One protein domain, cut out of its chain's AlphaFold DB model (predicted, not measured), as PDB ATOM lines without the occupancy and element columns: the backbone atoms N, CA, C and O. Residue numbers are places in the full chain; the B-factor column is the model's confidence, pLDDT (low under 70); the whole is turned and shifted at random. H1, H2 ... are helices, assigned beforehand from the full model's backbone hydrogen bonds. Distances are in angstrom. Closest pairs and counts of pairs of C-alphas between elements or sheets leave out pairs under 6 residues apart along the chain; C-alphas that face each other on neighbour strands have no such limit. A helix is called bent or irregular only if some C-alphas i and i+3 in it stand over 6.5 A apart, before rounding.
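This is residues 130 to 253 of the 253 residues of an uncharacterized protein of Capitella teleta (UniProt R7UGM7). A compact body of short helices gathers around the longest one, H7: H2 crosses it on one side, H5 runs beside it on the other side in the opposite direction, and H4 crosses it near Val 247. The short H6, next to H4 and H1, lies beyond these, while H3 sits toward one end of the long axis, and the long links H1 to H2 and H3 to H4 reach opposite ends of that axis. The printed part has 124 residues, with seven named helices, H1 to H7 in chain order, and no named strand; its class is all helix, with 63 residues in the helices. The radius of gyration of the C-alphas is 14.1 A, and the spans are 43 by 30 by 25 A.

H1, residues 132 to 139, begins with C-alpha 132 at (51.171, 48.998, 42.962) and is 11.2 A long. H2 is residues 159 to 169, 15.5 A, and H3 is residues 176 to 182. H4, residues 201 to 207, is neither bent nor irregular, but only just: C-alphas 204 and 207 are 6.1 A apart. H5, residues 209 to 218, 15.1 A, is irregular, with C-alphas 210 and 213 7.3 A apart. H6 is residues 228 to 232. H7, residues 237 to 251, 20.8 A, runs from C-alpha 237 at (56.567, 35.023, 27.036) to C-alpha 251 at (38.965, 34.942, 38.171).

H4 and H7 are the hubs, touching three helices each, and the helix packing is mostly crossed. H7 touches H2 about perpendicular, at 78 degrees, the closest C-alphas being those of Tyr 165 and Ala 241, 4.8 A. H7 touches H5 at a shallow tilt of 25 degrees, opposite ways, closest at the C-alphas of Thr 211 and Val 247, 6.1 A. H7 touches H4 about perpendicular, at 86 degrees, with the C-alphas of Val 204 and Val 247 6.8 A apart. H4 and H5 touch only at the corner, closest at the C-alphas of Val 204 and Thr 211, 6.4 A. H4 and H6 only just touch, with 3 pairs of C-alphas within 8 A, the closest being His 202 and Leu 228, 6.6 A. H1 touches H6, the C-alphas of Phe 139 and Ile 229 being 5.2 A apart. H1 and H2 only just touch, with 3 pairs within 8 A, closest at the C-alphas of Tyr 136 and Arg 169, 5.8 A. H3 touches no helix. Every O i to N i+4 pair is within hydrogen-bond range in H1, H2, H4, H6 and H7, against 2 of 3 in H3 and 3 of 6 in H5.

The two C-alphas farthest apart are those of Asn 154 and Pro 186, 44.0 A. The printed part has no cut; the links H1 to H2 and H3 to H4 are long. Mean pLDDT of the printed part is 90.7, and it is under 70 at residue 130, residues 152 to 154 and residue 253.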
ATOM      1  N   SER A 130      52.987  49.375  50.296       59.94
ATOM      2  CA  SER A 130      51.543  49.266  50.011       59.94
ATOM      3  C   SER A 130      51.122  49.669  48.587       59.94
ATOM      4  O   SER A 130      49.936  49.597  48.235       59.94
ATOM      5  N   SER A 131      52.068  50.102  47.750       71.25
ATOM      6  CA  SER A 131      51.796  50.636  46.413       71.25
ATOM      7  C   SER A 131      51.786  49.561  45.313       71.25
ATOM      8  O   SER A 131      52.429  48.522  45.421       71.25
ATOM      9  N   ARG A 132      51.107  49.838  44.185       86.38
ATOM     10  CA  ARG A 132      51.171  48.998  42.962       86.38
ATOM     11  C   ARG A 132      52.598  48.810  42.435       86.38
ATOM     12  O   ARG A 132      52.869  47.848  41.728       86.38
ATOM     13  N   ALA A 133      53.510  49.719  42.779       87.69
ATOM     14  CA  ALA A 133      54.918  49.598  42.429       87.69
ATOM     15  C   ALA A 133      55.594  48.408  43.131       87.69
ATOM     16  O   ALA A 133      56.490  47.810  42.548       87.69
ATOM     17  N   THR A 134      55.157  48.021  44.333       86.38
ATOM     18  CA  THR A 134      55.674  46.825  45.018       86.38
ATOM     19  C   THR A 134      55.322  45.562  44.247       86.38
ATOM     20  O   THR A 134      56.217  44.795  43.907       86.38
ATOM     21  N   THR A 135      54.048  45.395  43.884       87.69
ATOM     22  CA  THR A 135      53.604  44.263  43.064       87.69
ATOM     23  C   THR A 135      54.321  44.247  41.715       87.69
ATOM     24  O   THR A 135      54.827  43.212  41.298       87.69
ATOM     25  N   TYR A 136      54.460  45.405  41.063       92.12
ATOM     26  CA  TYR A 136      55.190  45.504  39.798       92.12
ATOM     27  C   TYR A 136      56.639  45.002  39.909       92.12
ATOM     28  O   TYR A 136      57.107  44.279  39.033       92.12
ATOM     29  N   LYS A 137      57.337  45.316  41.011       90.31
ATOM     30  CA  LYS A 137      58.698  44.822  41.282       90.31
ATOM     31  C   LYS A 137      58.756  43.299  41.459       90.31
ATOM     32  O   LYS A 137      59.784  42.712  41.138       90.31
ATOM     33  N   MET A 138      57.675  42.647  41.902       88.38
ATOM     34  CA  MET A 138      57.609  41.177  41.982       88.38
ATOM     35  C   MET A 138      57.568  40.511  40.603       88.38
ATOM     36  O   MET A 138      57.985  39.367  40.470       88.38
ATOM     37  N   PHE A 139      57.076  41.210  39.580       87.56
ATOM     38  CA  PHE A 139      57.117  40.739  38.193       87.56
ATOM     39  C   PHE A 139      58.378  41.190  37.457       87.56
ATOM     40  O   PHE A 139      58.878  40.499  36.576       87.56
ATOM     41  N   ASN A 140      58.850  42.394  37.773       89.75
ATOM     42  CA  ASN A 140      59.855  43.111  37.008       89.75
ATOM     43  C   ASN A 140      60.801  43.875  37.938       89.75
ATOM     44  O   ASN A 140      60.843  45.106  37.942       89.75
ATOM     45  N   SER A 141      61.569  43.141  38.742       87.62
ATOM     46  CA  SER A 141      62.582  43.731  39.625       87.62
ATOM     47  C   SER A 141      63.606  44.607  38.879       87.62
ATOM     48  O   SER A 141      63.977  45.649  39.421       87.62
ATOM     49  N   PRO A 142      64.044  44.266  37.646       88.69
ATOM     50  CA  PRO A 142      64.944  45.127  36.872       88.69
ATOM     51  C   PRO A 142      64.312  46.442  36.388       88.69
ATOM     52  O   PRO A 142      65.036  47.347  35.979       88.69
ATOM     53  N   LEU A 143      62.979  46.574  36.443       90.69
ATOM     54  CA  LEU A 143      62.222  47.692  35.864       90.69
ATOM     55  C   LEU A 143      62.484  47.867  34.362       90.69
ATOM     56  O   LEU A 143      62.586  48.987  33.852       90.69
ATOM     57  N   GLU A 144      62.571  46.744  33.651       89.88
ATOM     58  CA  GLU A 144      62.749  46.736  32.208       89.88
ATOM     59  C   GLU A 144      61.406  46.687  31.471       89.88
ATOM     60  O   GLU A 144      60.441  46.086  31.951       89.88
ATOM     61  N   PRO A 145      61.301  47.316  30.295       91.44
ATOM     62  CA  PRO A 145      60.084  47.259  29.512       91.44
ATOM     63  C   PRO A 145      59.654  45.844  29.176       91.44
ATOM     64  O   PRO A 145      60.469  44.936  29.019       91.44
ATOM     65  N   SER A 146      58.345  45.693  29.028       91.38
ATOM     66  CA  SER A 146      57.699  44.435  28.702       91.38
ATOM     67  C   SER A 146      58.310  43.831  27.436       91.38
ATOM     68  O   SER A 146      58.325  44.508  26.398       91.38
ATOM     69  N   PRO A 147      58.754  42.562  27.456       89.69
ATOM     70  CA  PRO A 147      59.246  41.906  26.247       89.69
ATOM     71  C   PRO A 147      58.155  41.854  25.167       89.69
ATOM     72  O   PRO A 147      58.438  42.001  23.981       89.69
ATOM     73  N   LEU A 148      56.883  41.776  25.577       88.88
ATOM     74  CA  LEU A 148      55.738  41.753  24.668       88.88
ATOM     75  C   LEU A 148      55.382  43.121  24.072       88.88
ATOM     76  O   LEU A 148      54.684  43.170  23.066       88.88
ATOM     77  N   CYS A 149      55.847  44.228  24.659       83.19
ATOM     78  CA  CYS A 149      55.671  45.566  24.075       83.19
ATOM     79  C   CYS A 149      56.770  45.910  23.063       83.19
ATOM     80  O   CYS A 149      56.568  46.783  22.223       83.19
ATOM     81  N   ARG A 150      57.924  45.232  23.128       78.69
ATOM     82  CA  ARG A 150      59.027  45.396  22.166       78.69
ATOM     83  C   ARG A 150      59.041  44.331  21.068       78.69
ATOM     84  O   ARG A 150      59.940  44.350  20.229       78.69
ATOM     85  N   CYS A 151      58.093  43.396  21.087       73.75
ATOM     86  CA  CYS A 151      58.080  42.307  20.127       73.75
ATOM     87  C   CYS A 151      57.807  42.844  18.708       73.75
ATOM     88  O   CYS A 151      56.892  43.653  18.528       73.75
ATOM     89  N   PRO A 152      58.566  42.411  17.686       69.19
ATOM     90  CA  PRO A 152      58.237  42.689  16.296       69.19
ATOM     91  C   PRO A 152      56.814  42.221  15.953       69.19
ATOM     92  O   PRO A 152      56.329  41.219  16.483       69.19
ATOM     93  N   ALA A 153      56.137  42.918  15.037       67.94
ATOM     94  CA  ALA A 153      54.735  42.640  14.699       67.94
ATOM     95  C   ALA A 153      54.483  41.185  14.244       67.94
ATOM     96  O   ALA A 153      53.410  40.642  14.481       67.94
ATOM     97  N   ASN A 154      55.478  40.542  13.629       66.31
ATOM     98  CA  ASN A 154      55.415  39.161  13.142       66.31
ATOM     99  C   ASN A 154      55.661  38.086  14.220       66.31
ATOM    100  O   ASN A 154      55.369  36.922  13.974       66.31
ATOM    101  N   ALA A 155      56.176  38.461  15.391       71.00
ATOM    102  CA  ALA A 155      56.404  37.566  16.529       71.00
ATOM    103  C   ALA A 155      55.530  37.938  17.742       71.00
ATOM    104  O   ALA A 155      55.685  37.391  18.834       71.00
ATOM    105  N   SER A 156      54.628  38.907  17.569       72.06
ATOM    106  CA  SER A 156      53.804  39.424  18.654       72.06
ATOM    107  C   SER A 156      52.721  38.421  19.066       72.06
ATOM    108  O   SER A 156      52.122  37.775  18.200       72.06
ATOM    109  N   PRO A 157      52.419  38.330  20.373       83.44
ATOM    110  CA  PRO A 157      51.265  37.602  20.873       83.44
ATOM    111  C   PRO A 157      49.972  37.948  20.161       83.44
ATOM    112  O   PRO A 157      49.797  39.053  19.639       83.44
ATOM    113  N   LYS A 158      48.970  37.083  20.331       91.12
ATOM    114  CA  LYS A 158      47.586  37.542  20.172       91.12
ATOM    115  C   LYS A 158      47.353  38.739  21.093       91.12
ATOM    116  O   LYS A 158      47.669  38.684  22.281       91.12
ATOM    117  N   GLU A 159      46.717  39.781  20.570       91.94
ATOM    118  CA  GLU A 159      46.538  41.040  21.300       91.94
ATOM    119  C   GLU A 159      45.848  40.847  22.662       91.94
ATOM    120  O   GLU A 159      46.254  41.422  23.669       91.94
ATOM    121  N   ALA A 160      44.873  39.936  22.745       93.94
ATOM    122  CA  ALA A 160      44.223  39.580  24.006       93.94
ATOM    123  C   ALA A 160      45.193  39.002  25.059       93.94
ATOM    124  O   ALA A 160      45.017  39.248  26.252       93.94
ATOM    125  N   HIS A 161      46.212  38.245  24.640       95.12
ATOM    126  CA  HIS A 161      47.237  37.700  25.532       95.12
ATOM    127  C   HIS A 161      48.175  38.813  26.010       95.12
ATOM    128  O   HIS A 161      48.391  38.948  27.213       95.12
ATOM    129  N   ARG A 162      48.655  39.668  25.094       94.75
ATOM    130  CA  ARG A 162      49.490  40.833  25.430       94.75
ATOM    131  C   ARG A 162      48.785  41.765  26.420       94.75
ATOM    132  O   ARG A 162      49.389  42.177  27.413       94.75
ATOM    133  N   ILE A 163      47.504  42.068  26.189       95.75
ATOM    134  CA  ILE A 163      46.682  42.878  27.098       95.75
ATOM    135  C   ILE A 163      46.578  42.204  28.467       95.75
ATOM    136  O   ILE A 163      46.805  42.858  29.482       95.75
ATOM    137  N   ALA A 164      46.256  40.908  28.525       96.75
ATOM    138  CA  ALA A 164      46.123  40.194  29.793       96.75
ATOM    139  C   ALA A 164      47.436  40.164  30.589       96.75
ATOM    140  O   ALA A 164      47.431  40.456  31.784       96.75
ATOM    141  N   TYR A 165      48.554  39.890  29.919       96.00
ATOM    142  CA  TYR A 165      49.898  39.943  30.492       96.00
ATOM    143  C   TYR A 165      50.208  41.324  31.083       96.00
ATOM    144  O   TYR A 165      50.592  41.453  32.245       96.00
ATOM    145  N   THR A 166      49.962  42.376  30.298       95.88
ATOM    146  CA  THR A 166      50.205  43.766  30.706       95.88
ATOM    147  C   THR A 166      49.313  44.159  31.887       95.88
ATOM    148  O   THR A 166      49.771  44.775  32.851       95.88
ATOM    149  N   ARG A 167      48.029  43.773  31.853       96.69
ATOM    150  CA  ARG A 167      47.076  44.011  32.945       96.69
ATOM    151  C   ARG A 167      47.491  43.303  34.227       96.69
ATOM    152  O   ARG A 167      47.313  43.894  35.288       96.69
ATOM    153  N   MET A 168      48.025  42.087  34.124       95.81
ATOM    154  CA  MET A 168      48.526  41.323  35.263       95.81
ATOM    155  C   MET A 168      49.708  42.035  35.925       95.81
ATOM    156  O   MET A 168      49.646  42.354  37.107       95.81
ATOM    157  N   ARG A 169      50.728  42.408  35.144       94.88
ATOM    158  CA  ARG A 169      51.920  43.105  35.659       94.88
ATOM    159  C   ARG A 169      51.601  44.457  36.292       94.88
ATOM    160  O   ARG A 169      52.179  44.815  37.311       94.88
ATOM    161  N   LEU A 170      50.689  45.222  35.688       94.94
ATOM    162  CA  LEU A 170      50.350  46.584  36.119       94.94
ATOM    163  C   LEU A 170      49.227  46.657  37.169       94.94
ATOM    164  O   LEU A 170      48.742  47.758  37.458       94.94
ATOM    165  N   SER A 171      48.776  45.517  37.704       94.38
ATOM    166  CA  SER A 171      47.609  45.409  38.593       94.38
ATOM    167  C   SER A 171      46.379  46.152  38.040       94.38
ATOM    168  O   SER A 171      45.657  46.867  38.739       94.38
ATOM    169  N   SER A 172      46.150  46.020  36.729       95.38
ATOM    170  CA  SER A 172      45.047  46.631  35.976       95.38
ATOM    171  C   SER A 172      43.949  45.602  35.652       95.38
ATOM    172  O   SER A 172      43.359  45.597  34.565       95.38
ATOM    173  N   HIS A 173      43.655  44.733  36.614       95.31
ATOM    174  CA  HIS A 173      42.667  43.651  36.543       95.31
ATOM    175  C   HIS A 173      41.516  43.859  37.543       95.31
ATOM    176  O   HIS A 173      41.323  44.965  38.054       95.31
ATOM    177  N   ARG A 174      40.682  42.835  37.752       95.88
ATOM    178  CA  ARG A 174      39.517  42.822  38.659       95.88
ATOM    179  C   ARG A 174      39.616  41.807  39.807       95.88
ATOM    180  O   ARG A 174      38.643  41.646  40.530       95.88
ATOM    181  N   LEU A 175      40.778  41.184  40.020       96.25
ATOM    182  CA  LEU A 175      41.022  40.358  41.215       96.25
ATOM    183  C   LEU A 175      40.692  41.116  42.519       96.25
ATOM    184  O   LEU A 175      40.848  42.344  42.574       96.25
ATOM    185  N   ARG A 176      40.291  40.389  43.575       95.69
ATOM    186  CA  ARG A 176      39.850  40.960  44.861       95.69
ATOM    187  C   ARG A 176      40.901  41.849  45.503       95.69
ATOM    188  O   ARG A 176      40.525  42.831  46.137       95.69
ATOM    189  N   VAL A 177      42.195  41.588  45.286       93.88
ATOM    190  CA  VAL A 177      43.271  42.475  45.753       93.88
ATOM    191  C   VAL A 177      43.105  43.919  45.256       93.88
ATOM    192  O   VAL A 177      43.362  44.852  46.020       93.88
ATOM    193  N   GLU A 178      42.610  44.117  44.030       93.62
ATOM    194  CA  GLU A 178      42.381  45.434  43.431       93.62
ATOM    195  C   GLU A 178      40.957  45.947  43.655       93.62
ATOM    196  O   GLU A 178      40.794  47.088  44.089       93.62
ATOM    197  N   THR A 179      39.922  45.134  43.411       94.25
ATOM    198  CA  THR A 179      38.525  45.564  43.619       94.25
ATOM    199  C   THR A 179      38.256  45.886  45.086       94.25
ATOM    200  O   THR A 179      37.685  46.932  45.392       94.25
ATOM    201  N   GLY A 180      38.769  45.062  46.003       94.06
ATOM    202  CA  GLY A 180      38.715  45.314  47.438       94.06
ATOM    203  C   GLY A 180      39.498  46.558  47.853       94.06
ATOM    204  O   GLY A 180      39.042  47.293  48.722       94.06
ATOM    205  N   ARG A 181      40.618  46.886  47.186       90.56
ATOM    206  CA  ARG A 181      41.319  48.164  47.419       90.56
ATOM    207  C   ARG A 181      40.421  49.357  47.075       90.56
ATOM    208  O   ARG A 181      40.408  50.325  47.829       90.56
ATOM    209  N   TRP A 182      39.680  49.309  45.965       91.19
ATOM    210  CA  TRP A 182      38.756  50.395  45.591       91.19
ATOM    211  C   TRP A 182      37.591  50.515  46.574       91.19
ATOM    212  O   TRP A 182      37.173  51.626  46.882       91.19
ATOM    213  N   ALA A 183      37.128  49.383  47.103       94.25
ATOM    214  CA  ALA A 183      36.097  49.310  48.133       94.25
ATOM    215  C   ALA A 183      36.618  49.542  49.568       94.25
ATOM    216  O   ALA A 183      35.832  49.495  50.505       94.25
ATOM    217  N   ARG A 184      37.923  49.807  49.751       93.56
ATOM    218  CA  ARG A 184      38.585  49.978  51.062       93.56
ATOM    219  C   ARG A 184      38.438  48.776  52.012       93.56
ATOM    220  O   ARG A 184      38.476  48.943  53.223       93.56
ATOM    221  N   ILE A 185      38.337  47.572  51.458       94.62
ATOM    222  CA  ILE A 185      38.316  46.309  52.207       94.62
ATOM    223  C   ILE A 185      39.754  45.977  52.668       94.62
ATOM    224  O   ILE A 185      40.673  46.096  51.838       94.62
ATOM    225  N   PRO A 186      39.991  45.571  53.933       94.69
ATOM    226  CA  PRO A 186      41.298  45.103  54.421       94.69
ATOM    227  C   PRO A 186      41.904  44.011  53.526       94.69
ATOM    228  O   PRO A 186      41.172  43.293  52.852       94.69
ATOM    229  N   ARG A 187      43.238  43.907  53.426       93.06
ATOM    230  CA  ARG A 187      43.874  42.996  52.443       93.06
ATOM    231  C   ARG A 187      43.507  41.540  52.730       93.06
ATOM    232  O   ARG A 187      43.178  40.809  51.803       93.06
ATOM    233  N   GLU A 188      43.553  41.172  53.995       94.62
ATOM    234  CA  GLU A 188      43.215  39.885  54.585       94.62
ATOM    235  C   GLU A 188      41.776  39.440  54.288       94.62
ATOM    236  O   GLU A 188      41.529  38.249  54.162       94.62
ATOM    237  N   GLU A 189      40.848  40.374  54.069       96.06
ATOM    238  CA  GLU A 189      39.445  40.083  53.743       96.06
ATOM    239  C   GLU A 189      39.189  39.950  52.230       96.06
ATOM    240  O   GLU A 189      38.096  39.576  51.796       96.06
ATOM    241  N   ARG A 190      40.190  40.211  51.378       95.12
ATOM    242  CA  ARG A 190      40.077  40.103  49.909       95.12
ATOM    243  C   ARG A 190      40.231  38.654  49.449       95.12
ATOM    244  O   ARG A 190      41.047  38.352  48.581       95.12
ATOM    245  N   ILE A 191      39.454  37.760  50.051       96.38
ATOM    246  CA  ILE A 191      39.585  36.304  49.940       96.38
ATOM    247  C   ILE A 191      39.362  35.821  48.505       96.38
ATOM    248  O   ILE A 191      38.525  36.358  47.784       96.38
ATOM    249  N   CYS A 192      40.085  34.795  48.072       96.56
ATOM    250  CA  CYS A 192      39.844  34.138  46.790       96.56
ATOM    251  C   CYS A 192      38.570  33.278  46.822       96.56
ATOM    252  O   CYS A 192      38.337  32.585  47.809       96.56
ATOM    253  N   PRO A 193      37.752  33.243  45.749       94.19
ATOM    254  CA  PRO A 193      36.619  32.318  45.651       94.19
ATOM    255  C   PRO A 193      36.980  30.837  45.841       94.19
ATOM    256  O   PRO A 193      36.100  30.029  46.114       94.19
ATOM    257  N   CYS A 194      38.257  30.461  45.706       94.88
ATOM    258  CA  CYS A 194      38.723  29.102  45.982       94.88
ATOM    259  C   CYS A 194      38.723  28.752  47.482       94.88
ATOM    260  O   CYS A 194      38.936  27.595  47.833       94.88
ATOM    261  N   GLY A 195      38.513  29.743  48.357       93.31
ATOM    262  CA  GLY A 195      38.524  29.594  49.810       93.31
ATOM    263  C   GLY A 195      39.920  29.605  50.440       93.31
ATOM    264  O   GLY A 195      40.029  29.464  51.652       93.31
ATOM    265  N   GLN A 196      40.986  29.778  49.653       91.62
ATOM    266  CA  GLN A 196      42.371  29.701  50.124       91.62
ATOM    267  C   GLN A 196      43.063  31.062  49.985       91.62
ATOM    268  O   GLN A 196      43.508  31.434  48.906       91.62
ATOM    269  N   GLY A 197      43.163  31.806  51.090       92.44
ATOM    270  CA  GLY A 197      43.936  33.051  51.153       92.44
ATOM    271  C   GLY A 197      43.365  34.221  50.340       92.44
ATOM    272  O   GLY A 197      42.194  34.243  49.953       92.44
ATOM    273  N   VAL A 198      44.206  35.233  50.116       95.62
ATOM    274  CA  VAL A 198      43.867  36.480  49.411       95.62
ATOM    275  C   VAL A 198      43.901  36.265  47.894       95.62
ATOM    276  O   VAL A 198      44.824  35.651  47.371       95.62
ATOM    277  N   GLN A 199      42.927  36.814  47.155       96.19
ATOM    278  CA  GLN A 199      42.939  36.804  45.687       96.19
ATOM    279  C   GLN A 199      43.880  37.881  45.136       96.19
ATOM    280  O   GLN A 199      43.439  38.936  44.663       96.19
ATOM    281  N   ASP A 200      45.176  37.615  45.206       94.94
ATOM    282  CA  ASP A 200      46.208  38.406  44.545       94.94
ATOM    283  C   ASP A 200      46.825  37.669  43.353       94.94
ATOM    284  O   ASP A 200      46.481  36.526  43.046       94.94
ATOM    285  N   GLU A 201      47.695  38.374  42.637       95.56
ATOM    286  CA  GLU A 201      48.344  37.885  41.432       95.56
ATOM    287  C   GLU A 201      49.188  36.630  41.702       95.56
ATOM    288  O   GLU A 201      49.149  35.693  40.907       95.56
ATOM    289  N   HIS A 202      49.900  36.585  42.836       94.81
ATOM    290  CA  HIS A 202      50.702  35.430  43.246       94.81
ATOM    291  C   HIS A 202      49.821  34.195  43.407       94.81
ATOM    292  O   HIS A 202      50.042  33.173  42.752       94.81
ATOM    293  N   HIS A 203      48.766  34.321  44.213       95.50
ATOM    294  CA  HIS A 203      47.842  33.239  44.485       95.50
ATOM    295  C   HIS A 203      47.218  32.693  43.195       95.50
ATOM    296  O   HIS A 203      47.282  31.491  42.935       95.50
ATOM    297  N   VAL A 204      46.640  33.549  42.342       96.62
ATOM    298  CA  VAL A 204      45.919  33.065  41.149       96.62
ATOM    299  C   VAL A 204      46.836  32.508  40.057       96.62
ATOM    300  O   VAL A 204      46.381  31.679  39.265       96.62
ATOM    301  N   LEU A 205      48.104  32.927  40.001       96.12
ATOM    302  CA  LEU A 205      49.063  32.466  38.991       96.12
ATOM    303  C   LEU A 205      49.877  31.248  39.407       96.12
ATOM    304  O   LEU A 205      50.373  30.571  38.509       96.12
ATOM    305  N   LEU A 206      50.016  30.963  40.704       94.88
ATOM    306  CA  LEU A 206      50.939  29.930  41.191       94.88
ATOM    307  C   LEU A 206      50.247  28.855  42.049       94.88
ATOM    308  O   LEU A 206      50.582  27.678  41.942       94.88
ATOM    309  N   GLU A 207      49.221  29.209  42.827       95.06
ATOM    310  CA  GLU A 207      48.725  28.345  43.916       95.06
ATOM    311  C   GLU A 207      47.251  27.949  43.769       95.06
ATOM    312  O   GLU A 207      46.883  26.802  44.008       95.06
ATOM    313  N   CYS A 208      46.401  28.863  43.304       96.19
ATOM    314  CA  CYS A 208      44.945  28.745  43.353       96.19
ATOM    315  C   CYS A 208      44.416  27.444  42.735       96.19
ATOM    316  O   CYS A 208      44.681  27.135  41.571       96.19
ATOM    317  N   SER A 209      43.604  26.698  43.481       95.38
ATOM    318  CA  SER A 209      42.998  25.451  42.999       95.38
ATOM    319  C   SER A 209      42.089  25.660  41.779       95.38
ATOM    320  O   SER A 209      42.077  24.828  40.875       95.38
ATOM    321  N   GLN A 210      41.402  26.806  41.679       94.94
ATOM    322  CA  GLN A 210      40.525  27.116  40.539       94.94
ATOM    323  C   GLN A 210      41.286  27.342  39.230       94.94
ATOM    324  O   GLN A 210      40.772  27.048  38.152       94.94
ATOM    325  N   THR A 211      42.522  27.836  39.298       95.56
ATOM    326  CA  THR A 211      43.355  28.057  38.107       95.56
ATOM    327  C   THR A 211      44.338  26.911  37.857       95.56
ATOM    328  O   THR A 211      45.081  26.946  36.876       95.56
ATOM    329  N   ALA A 212      44.317  25.853  38.678       94.38
ATOM    330  CA  ALA A 212      45.247  24.728  38.584       94.38
ATOM    331  C   ALA A 212      45.183  24.001  37.233       94.38
ATOM    332  O   ALA A 212      46.211  23.582  36.707       94.38
ATOM    333  N   ALA A 213      43.993  23.877  36.634       94.25
ATOM    334  CA  ALA A 213      43.846  23.289  35.302       94.25
ATOM    335  C   ALA A 213      44.526  24.140  34.212       94.25
ATOM    336  O   ALA A 213      45.211  23.600  33.345       94.25
ATOM    337  N   ALA A 214      44.391  25.471  34.277       94.31
ATOM    338  CA  ALA A 214      45.042  26.385  33.337       94.31
ATOM    339  C   ALA A 214      46.571  26.359  33.487       94.31
ATOM    340  O   ALA A 214      47.274  26.331  32.476       94.31
ATOM    341  N   ARG A 215      47.072  26.294  34.731       94.81
ATOM    342  CA  ARG A 215      48.506  26.139  35.016       94.81
ATOM    343  C   ARG A 215      49.043  24.828  34.462       94.81
ATOM    344  O   ARG A 215      49.910  24.884  33.604       94.81
ATOM    345  N   ARG A 216      48.467  23.681  34.850       92.94
ATOM    346  CA  ARG A 216      48.925  22.343  34.422       92.94
ATOM    347  C   ARG A 216      48.876  22.125  32.913       92.94
ATOM    348  O   ARG A 216      49.699  21.404  32.367       92.94
ATOM    349  N   ARG A 217      47.935  22.776  32.220       92.56
ATOM    350  CA  ARG A 217      47.859  22.742  30.753       92.56
ATOM    351  C   ARG A 217      49.086  23.358  30.081       92.56
ATOM    352  O   ARG A 217      49.417  22.974  28.964       92.56
ATOM    353  N   LEU A 218      49.697  24.363  30.704       91.44
ATOM    354  CA  LEU A 218      50.851  25.064  30.148       91.44
ATOM    355  C   LEU A 218      52.145  24.562  30.797       91.44
ATOM    356  O   LEU A 218      53.083  24.231  30.084       91.44
ATOM    357  N   TYR A 219      52.191  24.454  32.116       90.00
ATOM    358  CA  TYR A 219      53.360  24.064  32.895       90.00
ATOM    359  C   TYR A 219      53.080  22.723  33.590       90.00
ATOM    360  O   TYR A 219      52.271  22.694  34.522       90.00
ATOM    361  N   PRO A 220      53.690  21.615  33.128       84.44
ATOM    362  CA  PRO A 220      53.645  20.327  33.823       84.44
ATOM    363  C   PRO A 220      54.193  20.439  35.253       84.44
ATOM    364  O   PRO A 220      54.911  21.387  35.563       84.44
ATOM    365  N   GLU A 221      53.880  19.473  36.121       78.12
ATOM    366  CA  GLU A 221      54.246  19.540  37.549       78.12
ATOM    367  C   GLU A 221      55.763  19.677  37.781       78.12
ATOM    368  O   GLU A 221      56.171  20.423  38.670       78.12
ATOM    369  N   ASP A 222      56.583  19.075  36.916       80.69
ATOM    370  CA  ASP A 222      58.049  19.127  36.996       80.69
ATOM    371  C   ASP A 222      58.661  20.479  36.565       80.69
ATOM    372  O   ASP A 222      59.827  20.743  36.849       80.69
ATOM    373  N   ASP A 223      57.888  21.350  35.905       84.69
ATOM    374  CA  ASP A 223      58.319  22.677  35.422       84.69
ATOM    375  C   ASP A 223      57.386  23.798  35.922       84.69
ATOM    376  O   ASP A 223      57.147  24.808  35.252       84.69
ATOM    377  N   CYS A 224      56.791  23.609  37.102       82.81
ATOM    378  CA  CYS A 224      55.879  24.588  37.677       82.81
ATOM    379  C   CYS A 224      56.660  25.742  38.334       82.81
ATOM    380  O   CYS A 224      57.423  25.499  39.277       82.81
ATOM    381  N   PRO A 225      56.463  27.000  37.895       89.81
ATOM    382  CA  PRO A 225      57.146  28.130  38.500       89.81
ATOM    383  C   PRO A 225      56.677  28.350  39.938       89.81
ATOM    384  O   PRO A 225      55.485  28.262  40.237       89.81
ATOM    385  N   ARG A 226      57.615  28.678  40.830       90.25
ATOM    386  CA  ARG A 226      57.348  28.883  42.265       90.25
ATOM    387  C   ARG A 226      57.227  30.346  42.656       90.25
ATOM    388  O   ARG A 226      56.728  30.653  43.731       90.25
ATOM    389  N   THR A 227      57.702  31.251  41.805       92.75
ATOM    390  CA  THR A 227      57.644  32.696  42.045       92.75
ATOM    391  C   THR A 227      57.190  33.440  40.796       92.75
ATOM    392  O   THR A 227      57.333  32.953  39.672       92.75
ATOM    393  N   LEU A 228      56.672  34.659  40.976       92.94
ATOM    394  CA  LEU A 228      56.306  35.523  39.850       92.94
ATOM    395  C   LEU A 228      57.530  35.927  39.017       92.94
ATOM    396  O   LEU A 228      57.427  35.982  37.796       92.94
ATOM    397  N   ILE A 229      58.687  36.141  39.654       91.69
ATOM    398  CA  ILE A 229      59.948  36.437  38.958       91.69
ATOM    399  C   ILE A 229      60.328  35.271  38.045       91.69
ATOM    400  O   ILE A 229      60.673  35.485  36.889       91.69
ATOM    401  N   GLU A 230      60.224  34.037  38.540       92.19
ATOM    402  CA  GLU A 230      60.525  32.846  37.751       92.19
ATOM    403  C   GLU A 230      59.548  32.678  36.582       92.19
ATOM    404  O   GLU A 230      59.982  32.462  35.455       92.19
ATOM    405  N   LEU A 231      58.237  32.818  36.825       94.00
ATOM    406  CA  LEU A 231      57.212  32.703  35.784       94.00
ATOM    407  C   LEU A 231      57.410  33.751  34.678       94.00
ATOM    408  O   LEU A 231      57.362  33.415  33.499       94.00
ATOM    409  N   PHE A 232      57.634  35.014  35.044       92.44
ATOM    410  CA  PHE A 232      57.763  36.115  34.083       92.44
ATOM    411  C   PHE A 232      59.173  36.259  33.502       92.44
ATOM    412  O   PHE A 232      59.338  36.954  32.499       92.44
ATOM    413  N   GLY A 233      60.167  35.590  34.089       90.00
ATOM    414  CA  GLY A 233      61.533  35.495  33.580       90.00
ATOM    415  C   GLY A 233      61.752  34.384  32.550       90.00
ATOM    416  O   GLY A 233      62.844  34.300  32.001       90.00
ATOM    417  N   ARG A 234      60.751  33.533  32.272       89.75
ATOM    418  CA  ARG A 234      60.850  32.474  31.250       89.75
ATOM    419  C   ARG A 234      60.995  33.063  29.841       89.75
ATOM    420  O   ARG A 234      60.372  34.071  29.526       89.75
ATOM    421  N   ASP A 235      61.720  32.383  28.958       87.75
ATOM    422  CA  ASP A 235      61.902  32.850  27.574       87.75
ATOM    423  C   ASP A 235      60.596  32.832  26.756       87.75
ATOM    424  O   ASP A 235      60.356  33.709  25.924       87.75
ATOM    425  N   ASP A 236      59.706  31.872  27.029       89.56
ATOM    426  CA  ASP A 236      58.413  31.744  26.346       89.56
ATOM    427  C   ASP A 236      57.354  32.691  26.937       89.56
ATOM    428  O   ASP A 236      56.450  32.309  27.689       89.56
ATOM    429  N   GLN A 237      57.475  33.969  26.585       89.88
ATOM    430  CA  GLN A 237      56.567  35.023  27.036       89.88
ATOM    431  C   GLN A 237      55.142  34.866  26.480       89.88
ATOM    432  O   GLN A 237      54.189  35.320  27.118       89.88
ATOM    433  N   GLU A 238      54.959  34.198  25.335       90.31
ATOM    434  CA  GLU A 238      53.627  33.939  24.770       90.31
ATOM    435  C   GLU A 238      52.836  32.976  25.655       90.31
ATOM    436  O   GLU A 238      51.656  33.194  25.948       90.31
ATOM    437  N   LYS A 239      53.499  31.928  26.146       92.88
ATOM    438  CA  LYS A 239      52.911  30.975  27.084       92.88
ATOM    439  C   LYS A 239      52.532  31.630  28.412       92.88
ATOM    440  O   LYS A 239      51.423  31.398  28.902       92.88
ATOM    441  N   VAL A 240      53.383  32.512  28.947       94.44
ATOM    442  CA  VAL A 240      53.074  33.302  30.157       94.44
ATOM    443  C   VAL A 240      51.869  34.218  29.915       94.44
ATOM    444  O   VAL A 240      50.962  34.303  30.746       94.44
ATOM    445  N   ALA A 241      51.811  34.878  28.757       95.31
ATOM    446  CA  ALA A 241      50.706  35.759  28.391       95.31
ATOM    447  C   ALA A 241      49.379  35.007  28.236       95.31
ATOM    448  O   ALA A 241      48.331  35.473  28.695       95.31
ATOM    449  N   LYS A 242      49.426  33.809  27.645       95.69
ATOM    450  CA  LYS A 242      48.283  32.903  27.552       95.69
ATOM    451  C   LYS A 242      47.796  32.477  28.939       95.69
ATOM    452  O   LYS A 242      46.595  32.572  29.190       95.69
ATOM    453  N   LEU A 243      48.704  32.118  29.855       96.38
ATOM    454  CA  LEU A 243      48.346  31.811  31.245       96.38
ATOM    455  C   LEU A 243      47.640  32.996  31.913       96.38
ATOM    456  O   LEU A 243      46.565  32.820  32.483       96.38
ATOM    457  N   CYS A 244      48.201  34.206  31.806       96.88
ATOM    458  CA  CYS A 244      47.592  35.416  32.366       96.88
ATOM    459  C   CYS A 244      46.165  35.614  31.843       96.88
ATOM    460  O   CYS A 244      45.253  35.918  32.608       96.88
ATOM    461  N   ARG A 245      45.955  35.414  30.538       97.00
ATOM    462  CA  ARG A 245      44.639  35.525  29.902       97.00
ATOM    463  C   ARG A 245      43.651  34.497  30.440       97.00
ATOM    464  O   ARG A 245      42.540  34.874  30.802       97.00
ATOM    465  N   ASP A 246      44.046  33.229  30.507       96.75
ATOM    466  CA  ASP A 246      43.190  32.155  31.015       96.75
ATOM    467  C   ASP A 246      42.812  32.388  32.486       96.75
ATOM    468  O   ASP A 246      41.644  32.284  32.858       96.75
ATOM    469  N   VAL A 247      43.787  32.777  33.314       97.12
ATOM    470  CA  VAL A 247      43.590  33.082  34.737       97.12
ATOM    471  C   VAL A 247      42.622  34.246  34.934       97.12
ATOM    472  O   VAL A 247      41.704  34.137  35.745       97.12
ATOM    473  N   LEU A 248      42.783  35.343  34.187       96.69
ATOM    474  CA  LEU A 248      41.876  36.488  34.302       96.69
ATOM    475  C   LEU A 248      40.448  36.137  33.863       96.69
ATOM    476  O   LEU A 248      39.505  36.566  34.516       96.69
ATOM    477  N   ILE A 249      40.265  35.320  32.821       95.50
ATOM    478  CA  ILE A 249      38.927  34.866  32.396       95.50
ATOM    479  C   ILE A 249      38.228  34.049  33.492       95.50
ATOM    480  O   ILE A 249      37.013  34.156  33.661       95.50
ATOM    481  N   LEU A 250      38.983  33.234  34.230       95.44
ATOM    482  CA  LEU A 250      38.444  32.423  35.322       95.44
ATOM    483  C   LEU A 250      38.151  33.252  36.580       95.44
ATOM    484  O   LEU A 250      37.185  32.975  37.279       95.44
ATOM    485  N   CYS A 251      38.982  34.254  36.877       93.25
ATOM    486  CA  CYS A 251      38.965  34.942  38.171       93.25
ATOM    487  C   CYS A 251      38.244  36.299  38.182       93.25
ATOM    488  O   CYS A 251      37.968  36.805  39.266       93.25
ATOM    489  N   GLU A 252      38.004  36.924  37.023       86.31
ATOM    490  CA  GLU A 252      37.367  38.251  36.921       86.31
ATOM    491  C   GLU A 252      35.838  38.214  36.732       86.31
ATOM    492  O   GLU A 252      35.257  39.249  36.390       86.31
ATOM    493  N   GLN A 253      35.210  37.050  36.922       63.41
ATOM    494  CA  GLN A 253      33.757  36.871  36.805       63.41
ATOM    495  C   GLN A 253      32.998  37.548  37.949       63.41
ATOM    496  O   GLN A 253      33.456  37.453  39.112       63.41
TER     497      GLN A 253